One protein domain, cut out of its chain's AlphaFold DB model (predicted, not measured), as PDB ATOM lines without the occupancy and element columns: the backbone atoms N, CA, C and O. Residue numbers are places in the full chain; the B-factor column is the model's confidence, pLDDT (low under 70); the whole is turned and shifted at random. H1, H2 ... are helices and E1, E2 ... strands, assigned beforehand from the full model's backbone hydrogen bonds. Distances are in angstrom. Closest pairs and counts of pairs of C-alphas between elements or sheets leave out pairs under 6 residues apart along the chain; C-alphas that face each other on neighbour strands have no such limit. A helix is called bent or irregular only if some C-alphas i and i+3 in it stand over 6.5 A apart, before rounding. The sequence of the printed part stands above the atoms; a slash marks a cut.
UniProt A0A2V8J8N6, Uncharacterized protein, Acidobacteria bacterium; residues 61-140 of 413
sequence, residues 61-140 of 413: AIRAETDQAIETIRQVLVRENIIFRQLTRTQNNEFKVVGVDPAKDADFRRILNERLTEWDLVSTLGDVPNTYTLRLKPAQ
ATOM      1  N   ALA A  61      41.343  -3.415   2.320       87.19
ATOM      2  CA  ALA A  61      40.288  -2.867   1.477       87.19
ATOM      3  C   ALA A  61      39.025  -3.737   1.522       87.19
ATOM      4  O   ALA A  61      37.927  -3.221   1.712       87.19
ATOM      5  N   ILE A  62      39.169  -5.066   1.442       92.00
ATOM      6  CA  ILE A  62      38.027  -5.990   1.567       92.00
ATOM      7  C   ILE A  62      37.389  -5.869   2.952       92.00
ATOM      8  O   ILE A  62      36.166  -5.871   3.088       92.00
ATOM      9  N   ARG A  63      38.211  -5.725   3.991       89.56
ATOM     10  CA  ARG A  63      37.732  -5.507   5.351       89.56
ATOM     11  C   ARG A  63      36.914  -4.214   5.463       89.56
ATOM     12  O   ARG A  63      35.848  -4.238   6.077       89.56
ATOM     13  N   ALA A  64      37.387  -3.119   4.867       85.56
ATOM     14  CA  ALA A  64      36.673  -1.843   4.840       85.56
ATOM     15  C   ALA A  64      35.350  -1.936   4.056       85.56
ATOM     16  O   ALA A  64      34.330  -1.428   4.518       85.56
ATOM     17  N   GLU A  65      35.341  -2.645   2.924       88.06
ATOM     18  CA  GLU A  65      34.131  -2.892   2.132       88.06
ATOM     19  C   GLU A  65      33.094  -3.708   2.919       88.06
ATOM     20  O   GLU A  65      31.908  -3.376   2.948       88.06
ATOM     21  N   THR A  66      33.543  -4.731   3.650       90.75
ATOM     22  CA  THR A  66      32.682  -5.514   4.547       90.75
ATOM     23  C   THR A  66      32.055  -4.645   5.635       90.75
ATOM     24  O   THR A  66      30.861  -4.768   5.910       90.75
ATOM     25  N   ASP A  67      32.829  -3.742   6.240       86.94
ATOM     26  CA  ASP A  67      32.325  -2.828   7.268       86.94
ATOM     27  C   ASP A  67      31.303  -1.832   6.702       86.94
ATOM     28  O   ASP A  67      30.281  -1.554   7.340       86.94
ATOM     29  N   GLN A  68      31.534  -1.345   5.480       85.94
ATOM     30  CA  GLN A  68      30.605  -0.473   4.765       85.94
ATOM     31  C   GLN A  68      29.301  -1.200   4.403       85.94
ATOM     32  O   GLN A  68      28.213  -0.636   4.567       85.94
ATOM     33  N   ALA A  69      29.378  -2.457   3.960       89.56
ATOM     34  CA  ALA A  69      28.208  -3.288   3.678       89.56
ATOM     35  C   ALA A  69      27.388  -3.542   4.953       89.56
ATOM     36  O   ALA A  69      26.175  -3.326   4.968       89.56
ATOM     37  N   ILE A  70      28.062  -3.901   6.052       89.81
ATOM     38  CA  ILE A  70      27.477  -4.048   7.393       89.81
ATOM     39  C   ILE A  70      26.682  -2.796   7.788       89.81
ATOM     40  O   ILE A  70      25.556  -2.903   8.280       89.81
ATOM     41  N   GLU A  71      27.261  -1.611   7.603       85.56
ATOM     42  CA  GLU A  71      26.613  -0.351   7.967       85.56
ATOM     43  C   GLU A  71      25.429  -0.019   7.057       85.56
ATOM     44  O   GLU A  71      24.354   0.340   7.538       85.56
ATOM     45  N   THR A  72      25.585  -0.220   5.751       87.38
ATOM     46  CA  THR A  72      24.513  -0.001   4.774       87.38
ATOM     47  C   THR A  72      23.292  -0.860   5.106       87.38
ATOM     48  O   THR A  72      22.165  -0.365   5.143       87.38
ATOM     49  N   ILE A  73      23.510  -2.136   5.433       90.38
ATOM     50  CA  ILE A  73      22.440  -3.048   5.847       90.38
ATOM     51  C   ILE A  73      21.820  -2.577   7.154       90.38
ATOM     52  O   ILE A  73      20.600  -2.478   7.229       90.38
ATOM     53  N   ARG A  74      22.628  -2.241   8.167       88.75
ATOM     54  CA  ARG A  74      22.134  -1.746   9.462       88.75
ATOM     55  C   ARG A  74      21.151  -0.588   9.276       88.75
ATOM     56  O   ARG A  74      20.070  -0.615   9.859       88.75
ATOM     57  N   GLN A  75      21.487   0.385   8.432       86.06
ATOM     58  CA  GLN A  75      20.625   1.536   8.154       86.06
ATOM     59  C   GLN A  75      19.314   1.144   7.465       86.06
ATOM     60  O   GLN A  75      18.255   1.671   7.810       86.06
ATOM     61  N   VAL A  76      19.367   0.211   6.513       89.44
ATOM     62  CA  VAL A  76      18.169  -0.292   5.831       89.44
ATOM     63  C   VAL A  76      17.274  -1.065   6.800       89.44
ATOM     64  O   VAL A  76      16.071  -0.830   6.816       89.44
ATOM     65  N   LEU A  77      17.837  -1.920   7.658       89.62
ATOM     66  CA  LEU A  77      17.061  -2.684   8.642       89.62
ATOM     67  C   LEU A  77      16.346  -1.780   9.643       89.62
ATOM     68  O   LEU A  77      15.174  -2.001   9.932       89.62
ATOM     69  N   VAL A  78      17.023  -0.735  10.126       88.81
ATOM     70  CA  VAL A  78      16.411   0.255  11.023       88.81
ATOM     71  C   VAL A  78      15.280   1.005  10.316       88.81
ATOM     72  O   VAL A  78      14.213   1.184  10.897       88.81
ATOM     73  N   ARG A  79      15.477   1.410   9.055       89.06
ATOM     74  CA  ARG A  79      14.459   2.122   8.267       89.06
ATOM     75  C   ARG A  79      13.211   1.274   8.009       89.06
ATOM     76  O   ARG A  79      12.106   1.794   8.081       89.06
ATOM     77  N   GLU A  80      13.397  -0.010   7.726       89.31
ATOM     78  CA  GLU A  80      12.316  -0.970   7.455       89.31
ATOM     79  C   GLU A  80      11.728  -1.587   8.742       89.31
ATOM     80  O   GLU A  80      10.868  -2.466   8.676       89.31
ATOM     81  N   ASN A  81      12.177  -1.132   9.920       89.94
ATOM     82  CA  ASN A  81      11.749  -1.613  11.235       89.94
ATOM     83  C   ASN A  81      11.928  -3.136  11.426       89.94
ATOM     84  O   ASN A  81      11.100  -3.808  12.044       89.94
ATOM     85  N   ILE A  82      13.009  -3.696  10.874       88.94
ATOM     86  CA  ILE A  82      13.373  -5.106  11.045       88.94
ATOM     87  C   ILE A  82      14.268  -5.226  12.275       88.94
ATOM     88  O   ILE A  82      15.393  -4.722  12.299       88.94
ATOM     89  N   ILE A  83      13.777  -5.926  13.296       87.44
ATOM     90  CA  ILE A  83      14.525  -6.162  14.529       87.44
ATOM     91  C   ILE A  83      15.595  -7.226  14.269       87.44
ATOM     92  O   ILE A  83      15.314  -8.306  13.748       87.44
ATOM     93  N   PHE A  84      16.828  -6.917  14.664       88.56
ATOM     94  CA  PHE A  84      17.957  -7.841  14.672       88.56
ATOM     95  C   PHE A  84      18.692  -7.731  16.010       88.56
ATOM     96  O   PHE A  84      18.712  -6.670  16.635       88.56
ATOM     97  N   ARG A  85      19.313  -8.823  16.464       86.81
ATOM     98  CA  ARG A  85      20.057  -8.836  17.733       86.81
ATOM     99  C   ARG A  85      21.459  -8.272  17.570       86.81
ATOM    100  O   ARG A  85      21.908  -7.471  18.381       86.81
ATOM    101  N   GLN A  86      22.172  -8.736  16.550       84.06
ATOM    102  CA  GLN A  86      23.577  -8.401  16.362       84.06
ATOM    103  C   GLN A  86      23.954  -8.482  14.890       84.06
ATOM    104  O   GLN A  86      23.483  -9.352  14.161       84.06
ATOM    105  N   LEU A  87      24.827  -7.575  14.461       86.94
ATOM    106  CA  LEU A  87      25.378  -7.566  13.115       86.94
ATOM    107  C   LEU A  87      26.877  -7.301  13.220       86.94
ATOM    108  O   LEU A  87      27.292  -6.204  13.602       86.94
ATOM    109  N   THR A  88      27.672  -8.333  12.948       86.69
ATOM    110  CA  THR A  88      29.120  -8.335  13.181       86.69
ATOM    111  C   THR A  88      29.877  -8.989  12.046       86.69
ATOM    112  O   THR A  88      29.433  -9.981  11.473       86.69
ATOM    113  N   ARG A  89      31.068  -8.461  11.772       91.50
ATOM    114  CA  ARG A  89      32.043  -9.084  10.884       91.50
ATOM    115  C   ARG A  89      32.598 -10.360  11.520       91.50
ATOM    116  O   ARG A  89      32.984 -10.334  12.686       91.50
ATOM    117  N   THR A  90      32.669 -11.440  10.748       87.50
ATOM    118  CA  THR A  90      33.284 -12.713  11.160       87.50
ATOM    119  C   THR A  90      34.696 -12.835  10.587       87.50
ATOM    120  O   THR A  90      35.624 -13.203  11.300       87.50
ATOM    121  N   GLN A  91      34.872 -12.485   9.307       88.75
ATOM    122  CA  GLN A  91      36.154 -12.484   8.591       88.75
ATOM    123  C   GLN A  91      36.259 -11.242   7.699       88.75
ATOM    124  O   GLN A  91      35.293 -10.498   7.552       88.75
ATOM    125  N   ASN A  92      37.413 -11.012   7.067       87.94
ATOM    126  CA  ASN A  92      37.613  -9.827   6.224       87.94
ATOM    127  C   ASN A  92      36.606  -9.716   5.077       87.94
ATOM    128  O   ASN A  92      36.328  -8.598   4.683       87.94
ATOM    129  N   ASN A  93      36.071 -10.833   4.575       92.06
ATOM    130  CA  ASN A  93      35.107 -10.924   3.473       92.06
ATOM    131  C   ASN A  93      33.769 -11.563   3.891       92.06
ATOM    132  O   ASN A  93      33.015 -12.024   3.032       92.06
ATOM    133  N   GLU A  94      33.503 -11.680   5.195       92.94
ATOM    134  CA  GLU A  94      32.332 -12.383   5.717       92.94
ATOM    135  C   GLU A  94      31.762 -11.678   6.945       92.94
ATOM    136  O   GLU A  94      32.484 -11.331   7.886       92.94
ATOM    137  N   PHE A  95      30.442 -11.533   6.984       92.38
ATOM    138  CA  PHE A  95      29.738 -11.006   8.143       92.38
ATOM    139  C   PHE A  95      28.474 -11.804   8.457       92.38
ATOM    140  O   PHE A  95      27.905 -12.495   7.612       92.38
ATOM    141  N   LYS A  96      28.053 -11.714   9.717       91.69
ATOM    142  CA  LYS A  96      26.935 -12.459  10.287       91.69
ATOM    143  C   LYS A  96      25.882 -11.494  10.823       91.69
ATOM    144  O   LYS A  96      26.200 -10.564  11.567       91.69
ATOM    145  N   VAL A  97      24.625 -11.758  10.482       90.50
ATOM    146  CA  VAL A  97      23.439 -11.121  11.061       90.50
ATOM    147  C   VAL A  97      22.752 -12.145  11.954       90.50
ATOM    148  O   VAL A  97      22.439 -13.242  11.505       90.50
ATOM    149  N   VAL A  98      22.552 -11.819  13.225       89.50
ATOM    150  CA  VAL A  98      22.031 -12.743  14.238       89.50
ATOM    151  C   VAL A  98      20.689 -12.254  14.752       89.50
ATOM    152  O   VAL A  98      20.551 -11.087  15.126       89.50
ATOM    153  N   GLY A  99      19.732 -13.178  14.854       85.75
ATOM    154  CA  GLY A  99      18.464 -12.960  15.540       85.75
ATOM    155  C   GLY A  99      17.549 -11.998  14.798       85.75
ATOM    156  O   GLY A  99      17.021 -11.080  15.422       85.75
ATOM    157  N   VAL A 100      17.407 -12.183  13.485       88.38
ATOM    158  CA  VAL A 100      16.390 -11.479  12.693       88.38
ATOM    159  C   VAL A 100      15.005 -11.981  13.106       88.38
ATOM    160  O   VAL A 100      14.814 -13.185  13.309       88.38
ATOM    161  N   ASP A 101      14.042 -11.072  13.233       87.38
ATOM    162  CA  ASP A 101      12.651 -11.421  13.536       87.38
ATOM    163  C   ASP A 101      12.107 -12.477  12.540       87.38
ATOM    164  O   ASP A 101      12.086 -12.216  11.330       87.38
ATOM    165  N   PRO A 102      11.653 -13.661  13.012       85.06
ATOM    166  CA  PRO A 102      11.068 -14.690  12.152       85.06
ATOM    167  C   PRO A 102       9.916 -14.196  11.274       85.06
ATOM    168  O   PRO A 102       9.770 -14.667  10.149       85.06
ATOM    169  N   ALA A 103       9.116 -13.236  11.750       87.38
ATOM    170  CA  ALA A 103       8.002 -12.685  10.982       87.38
ATOM    171  C   ALA A 103       8.463 -11.857   9.768       87.38
ATOM    172  O   ALA A 103       7.683 -11.624   8.845       87.38
ATOM    173  N   LYS A 104       9.729 -11.421   9.759       88.31
ATOM    174  CA  LYS A 104      10.334 -10.554   8.741       88.31
ATOM    175  C   LYS A 104      11.455 -11.229   7.945       88.31
ATOM    176  O   LYS A 104      12.137 -10.551   7.180       88.31
ATOM    177  N   ASP A 105      11.615 -12.552   8.043       86.94
ATOM    178  CA  ASP A 105      12.626 -13.313   7.282       86.94
ATOM    179  C   ASP A 105      12.511 -13.097   5.764       86.94
ATOM    180  O   ASP A 105      13.504 -12.805   5.099       86.94
ATOM    181  N   ALA A 106      11.299 -13.186   5.207       88.62
ATOM    182  CA  ALA A 106      11.085 -13.016   3.769       88.62
ATOM    183  C   ALA A 106      11.451 -11.599   3.291       88.62
ATOM    184  O   ALA A 106      12.120 -11.443   2.266       88.62
ATOM    185  N   ASP A 107      11.074 -10.577   4.066       88.94
ATOM    186  CA  ASP A 107      11.429  -9.178   3.804       88.94
ATOM    187  C   ASP A 107      12.949  -8.982   3.866       88.94
ATOM    188  O   ASP A 107      13.540  -8.357   2.985       88.94
ATOM    189  N   PHE A 108      13.597  -9.578   4.868       89.56
ATOM    190  CA  PHE A 108      15.042  -9.526   5.034       89.56
ATOM    191  C   PHE A 108      15.782 -10.177   3.859       89.56
ATOM    192  O   PHE A 108      16.662  -9.555   3.266       89.56
ATOM    193  N   ARG A 109      15.394 -11.393   3.453       88.12
ATOM    194  CA  ARG A 109      15.988 -12.091   2.296       88.12
ATOM    195  C   ARG A 109      15.835 -11.300   1.003       88.12
ATOM    196  O   ARG A 109      16.764 -11.255   0.200       88.12
ATOM    197  N   ARG A 110      14.683 -10.655   0.809       90.50
ATOM    198  CA  ARG A 110      14.453  -9.767  -0.332       90.50
ATOM    199  C   ARG A 110      15.421  -8.580  -0.312       90.50
ATOM    200  O   ARG A 110      16.058  -8.316  -1.327       90.50
ATOM    201  N   ILE A 111      15.595  -7.922   0.836       89.75
ATOM    202  CA  ILE A 111      16.548  -6.810   0.994       89.75
ATOM    203  C   ILE A 111      17.980  -7.258   0.689       89.75
ATOM    204  O   ILE A 111      18.686  -6.548  -0.027       89.75
ATOM    205  N   LEU A 112      18.406  -8.425   1.186       88.31
ATOM    206  CA  LEU A 112      19.739  -8.960   0.895       88.31
ATOM    207  C   LEU A 112      19.943  -9.145  -0.614       88.31
ATOM    208  O   LEU A 112      20.923  -8.649  -1.159       88.31
ATOM    209  N   ASN A 113      18.987  -9.774  -1.301       88.69
ATOM    210  CA  ASN A 113      19.092 -10.028  -2.739       88.69
ATOM    211  C   ASN A 113      19.045  -8.743  -3.585       88.69
ATOM    212  O   ASN A 113      19.691  -8.674  -4.625       88.69
ATOM    213  N   GLU A 114      18.289  -7.728  -3.158       89.62
ATOM    214  CA  GLU A 114      18.172  -6.461  -3.886       89.62
ATOM    215  C   GLU A 114      19.335  -5.491  -3.633       89.62
ATOM    216  O   GLU A 114      19.650  -4.678  -4.501       89.62
ATOM    217  N   ARG A 115      19.913  -5.479  -2.423       87.75
ATOM    218  CA  ARG A 115      20.903  -4.467  -2.003       87.75
ATOM    219  C   ARG A 115      22.329  -4.993  -1.928       87.75
ATOM    220  O   ARG A 115      23.252  -4.188  -1.961       87.75
ATOM    221  N   LEU A 116      22.518  -6.305  -1.825       87.88
ATOM    222  CA  LEU A 116      23.829  -6.940  -1.692       87.88
ATOM    223  C   LEU A 116      24.048  -7.950  -2.813       87.88
ATOM    224  O   LEU A 116      24.381  -9.109  -2.573       87.88
ATOM    225  N   THR A 117      23.896  -7.502  -4.056       89.81
ATOM    226  CA  THR A 117      24.125  -8.332  -5.249       89.81
ATOM    227  C   THR A 117      25.536  -8.916  -5.307       89.81
ATOM    228  O   THR A 117      25.737  -9.959  -5.925       89.81
ATOM    229  N   GLU A 118      26.497  -8.291  -4.628       89.88
ATOM    230  CA  GLU A 118      27.898  -8.718  -4.578       89.88
ATOM    231  C   GLU A 118      28.194  -9.778  -3.503       89.88
ATOM    232  O   GLU A 118      29.310 -10.299  -3.431       89.88
ATOM    233  N   TRP A 119      27.197 -10.133  -2.689       92.06
ATOM    234  CA  TRP A 119      27.335 -11.032  -1.547       92.06
ATOM    235  C   TRP A 119      26.478 -12.285  -1.720       92.06
ATOM    236  O   TRP A 119      25.329 -12.216  -2.147       92.06
ATOM    237  N   ASP A 120      27.029 -13.433  -1.337       90.75
ATOM    238  CA  ASP A 120      26.323 -14.709  -1.307       90.75
ATOM    239  C   ASP A 120      25.894 -15.049   0.121       90.75
ATOM    240  O   ASP A 120      26.663 -14.923   1.079       90.75
ATOM    241  N   LEU A 121      24.661 -15.537   0.266       89.31
ATOM    242  CA  LEU A 121      24.183 -16.126   1.511       89.31
ATOM    243  C   LEU A 121      24.753 -17.546   1.647       89.31
ATOM    244  O   LEU A 121      24.327 -18.460   0.947       89.31
ATOM    245  N   VAL A 122      25.713 -17.727   2.555       86.19
ATOM    246  CA  VAL A 122      26.451 -18.992   2.734       86.19
ATOM    247  C   VAL A 122      25.751 -19.929   3.710       86.19
ATOM    248  O   VAL A 122      25.740 -21.142   3.517       86.19
ATOM    249  N   SER A 123      25.188 -19.383   4.787       79.06
ATOM    250  CA  SER A 123      24.533 -20.178   5.823       79.06
ATOM    251  C   SER A 123      23.386 -19.404   6.447       79.06
ATOM    252  O   SER A 123      23.488 -18.194   6.650       79.06
ATOM    253  N   THR A 124      22.316 -20.118   6.788       75.69
ATOM    254  CA  THR A 124      21.235 -19.610   7.644       75.69
ATOM    255  C   THR A 124      21.199 -20.300   9.013       75.69
ATOM    256  O   THR A 124      20.204 -20.244   9.735       75.69
ATOM    257  N   LEU A 125      22.265 -21.033   9.336       68.56
ATOM    258  CA  LEU A 125      22.409 -21.805  10.562       68.56
ATOM    259  C   LEU A 125      23.328 -21.054  11.526       68.56
ATOM    260  O   LEU A 125      24.388 -20.556  11.141       68.56
ATOM    261  N   GLY A 126      22.936 -20.998  12.793       65.06
ATOM    262  CA  GLY A 126      23.753 -20.463  13.873       65.06
ATOM    263  C   GLY A 126      23.210 -20.870  15.235       65.06
ATOM    264  O   GLY A 126      22.105 -21.398  15.326       65.06
ATOM    265  N   ASP A 127      23.972 -20.574  16.290       69.00
ATOM    266  CA  ASP A 127      23.598 -20.868  17.688       69.00
ATOM    267  C   ASP A 127      22.269 -20.216  18.105       69.00
ATOM    268  O   ASP A 127      21.619 -20.638  19.059       69.00
ATOM    269  N   VAL A 128      21.863 -19.173  17.377       73.25
ATOM    270  CA  VAL A 128      20.589 -18.476  17.535       73.25
ATOM    271  C   VAL A 128      19.751 -18.692  16.267       73.25
ATOM    272  O   VAL A 128      20.293 -18.534  15.165       73.25
ATOM    273  N   PRO A 129      18.439 -18.981  16.392       76.06
ATOM    274  CA  PRO A 129      17.520 -19.009  15.255       76.06
ATOM    275  C   PRO A 129      17.603 -17.726  14.412       76.06
ATOM    276  O   PRO A 129      17.840 -16.643  14.953       76.06
ATOM    277  N   ASN A 130      17.396 -17.847  13.097       83.44
ATOM    278  CA  ASN A 130      17.458 -16.740  12.127       83.44
ATOM    279  C   ASN A 130      18.793 -15.993  12.140       83.44
ATOM    280  O   ASN A 130      18.878 -14.769  12.288       83.44
ATOM    281  N   THR A 131      19.852 -16.778  12.010       87.06
ATOM    282  CA  THR A 131      21.200 -16.293  11.761       87.06
ATOM    283  C   THR A 131      21.477 -16.361  10.266       87.06
ATOM    284  O   THR A 131      21.189 -17.385   9.669       87.06
ATOM    285  N   TYR A 132      22.093 -15.340   9.678       89.69
ATOM    286  CA  TYR A 132      22.487 -15.313   8.267       89.69
ATOM    287  C   TYR A 132      23.962 -14.967   8.173       89.69
ATOM    288  O   TYR A 132      24.399 -13.952   8.715       89.69
ATOM    289  N   THR A 133      24.718 -15.796   7.470       91.06
ATOM    290  CA  THR A 133      26.125 -15.556   7.161       91.06
ATOM    291  C   THR A 133      26.239 -15.198   5.692       91.06
ATOM    292  O   THR A 133      25.882 -16.001   4.827       91.06
ATOM    293  N   LEU A 134      26.746 -13.998   5.421       92.50
ATOM    294  CA  LEU A 134      26.989 -13.492   4.078       92.50
ATOM    295  C   LEU A 134      28.483 -13.429   3.804       92.50
ATOM    296  O   LEU A 134      29.249 -12.951   4.643       92.50
ATOM    297  N   ARG A 135      28.882 -13.866   2.612       94.12
ATOM    298  CA  ARG A 135      30.267 -13.839   2.148       94.12
ATOM    299  C   ARG A 135      30.361 -13.137   0.808       94.12
ATOM    300  O   ARG A 135      29.516 -13.333  -0.060       94.12
ATOM    301  N   LEU A 136      31.400 -12.335   0.635       94.00
ATOM    302  CA  LEU A 136      31.654 -11.648  -0.620       94.00
ATOM    303  C   LEU A 136      31.947 -12.659  -1.739       94.00
ATOM    304  O   LEU A 136      32.745 -13.586  -1.551       94.00
ATOM    305  N   LYS A 137      31.342 -12.455  -2.914       94.38
ATOM    306  CA  LYS A 137      31.589 -13.284  -4.101       94.38
ATOM    307  C   LYS A 137      33.080 -13.291  -4.460       94.38
ATOM    308  O   LYS A 137      33.681 -12.218  -4.526       94.38
ATOM    309  N   PRO A 138      33.693 -14.448  -4.780       91.81
ATOM    310  CA  PRO A 138      35.121 -14.510  -5.105       91.81
ATOM    311  C   PRO A 138      35.532 -13.600  -6.270       91.81
ATOM    312  O   PRO A 138      36.567 -12.943  -6.190       91.81
ATOM    313  N   ALA A 139      34.704 -13.517  -7.319       91.56
ATOM    314  CA  ALA A 139      34.953 -12.645  -8.468       91.56
ATOM    315  C   ALA A 139      34.983 -11.159  -8.072       91.56
ATOM    316  O   ALA A 139      35.868 -10.425  -8.501       91.56
ATOM    317  N   GLN A 140      34.069 -10.744  -7.190       91.19
ATOM    318  CA  GLN A 140      34.023  -9.372  -6.680       91.19
ATOM    319  C   GLN A 140      35.171  -9.080  -5.726       91.19
ATOM    320  O   GLN A 140      35.779  -8.018  -5.793       91.19
TER     321      GLN A 140
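Overview. This is residues 61 to 140 of the 413 residues of an uncharacterized protein of Acidobacteria bacterium (UniProt A0A2V8J8N6). A strongly twisted sheet of four strands has the long helix H1 running along its strands over one face, on the E1 and E2 half, while the second helix, H2, comes to the E3 and E4 half with its residues 108 to 113. The two helices are tilted steeply to each other and come close where Leu 77 and Phe 108 lie. The printed part has 80 residues, with two named helices and four named strands in the order H1, E1, E2, H2, E3, E4; the sheet's order is E1, E2, E4, E3, antiparallel throughout. The class is mixed, helices and strands, and the whole is compact, with a radius of gyration of the C-alphas of 11.6 A and spans of 34 by 26 by 17 A.

Along the chain. The sheet is made of E1, residues 86 to 91, 15.3 A long; E2, residues 94 to 98, 13.4 A; E4, residues 132 to 136, 13.3 A; and E3, residues 119 to 123, 12.1 A. H1, residues 61 to 79, is 27.2 A long and begins at C-alpha 61 at (40.288, -2.867, 1.477). H2, residues 102 to 115, is 20.0 A long and is irregular: C-alphas 103 and 106 are 7.9 A apart. E4 ends at C-alpha 136 at (31.654, -11.648, -0.620).

Arrangement. E1 and E2 are a hairpin, antiparallel at 157 degrees, with N 88 and O 96 at 3.0 A, within hydrogen-bond range. E2 and E4 are antiparallel at 163 degrees, with N 97 and O 132 at 2.8 A. E3 and E4 are a hairpin, antiparallel at 140 degrees, with N 120 and O 135 at 2.8 A. E1 and E3 are the edge strands and are apart. H1 is on the sheet at a height of 8.9 A, over E2, and runs along the strands, at 20 degrees to E2 on the local plane. The closest C-alphas of H1 and E1 are those of Ile 70 and Leu 87, 7.0 A apart. H2 is on the sheet too, and H2 and E3 are near each other, with 7 pairs of C-alphas within 10 A. The helices and the sheet form two layers, H1 and H2 on one face. H1 and H2 are close but not clearly touching, the C-alphas of Leu 77 and Phe 108 being 8.0 A apart, with a steep tilt of 49 degrees, opposite ways. E2, H2 and E3 form a split strand-helix-strand unit, two strands running the same way with E4 between them in the sheet, and its crossover is right-handed. In H1 every O i to N i+4 pair is within hydrogen-bond range; in H2, 8 of 10 are.

Size, cuts and confidence. The C-alphas farthest apart are those of Ala 61 and Ala 103, 35.1 A, while the first and last printed C-alphas are 12.2 A apart. The printed part has no cut and no long link; H1 to E1 and E3 to E4 are short, the other links tight. The mean pLDDT of the printed part is 87.6, and residues 125 to 127, between E3 and E4, are under 70.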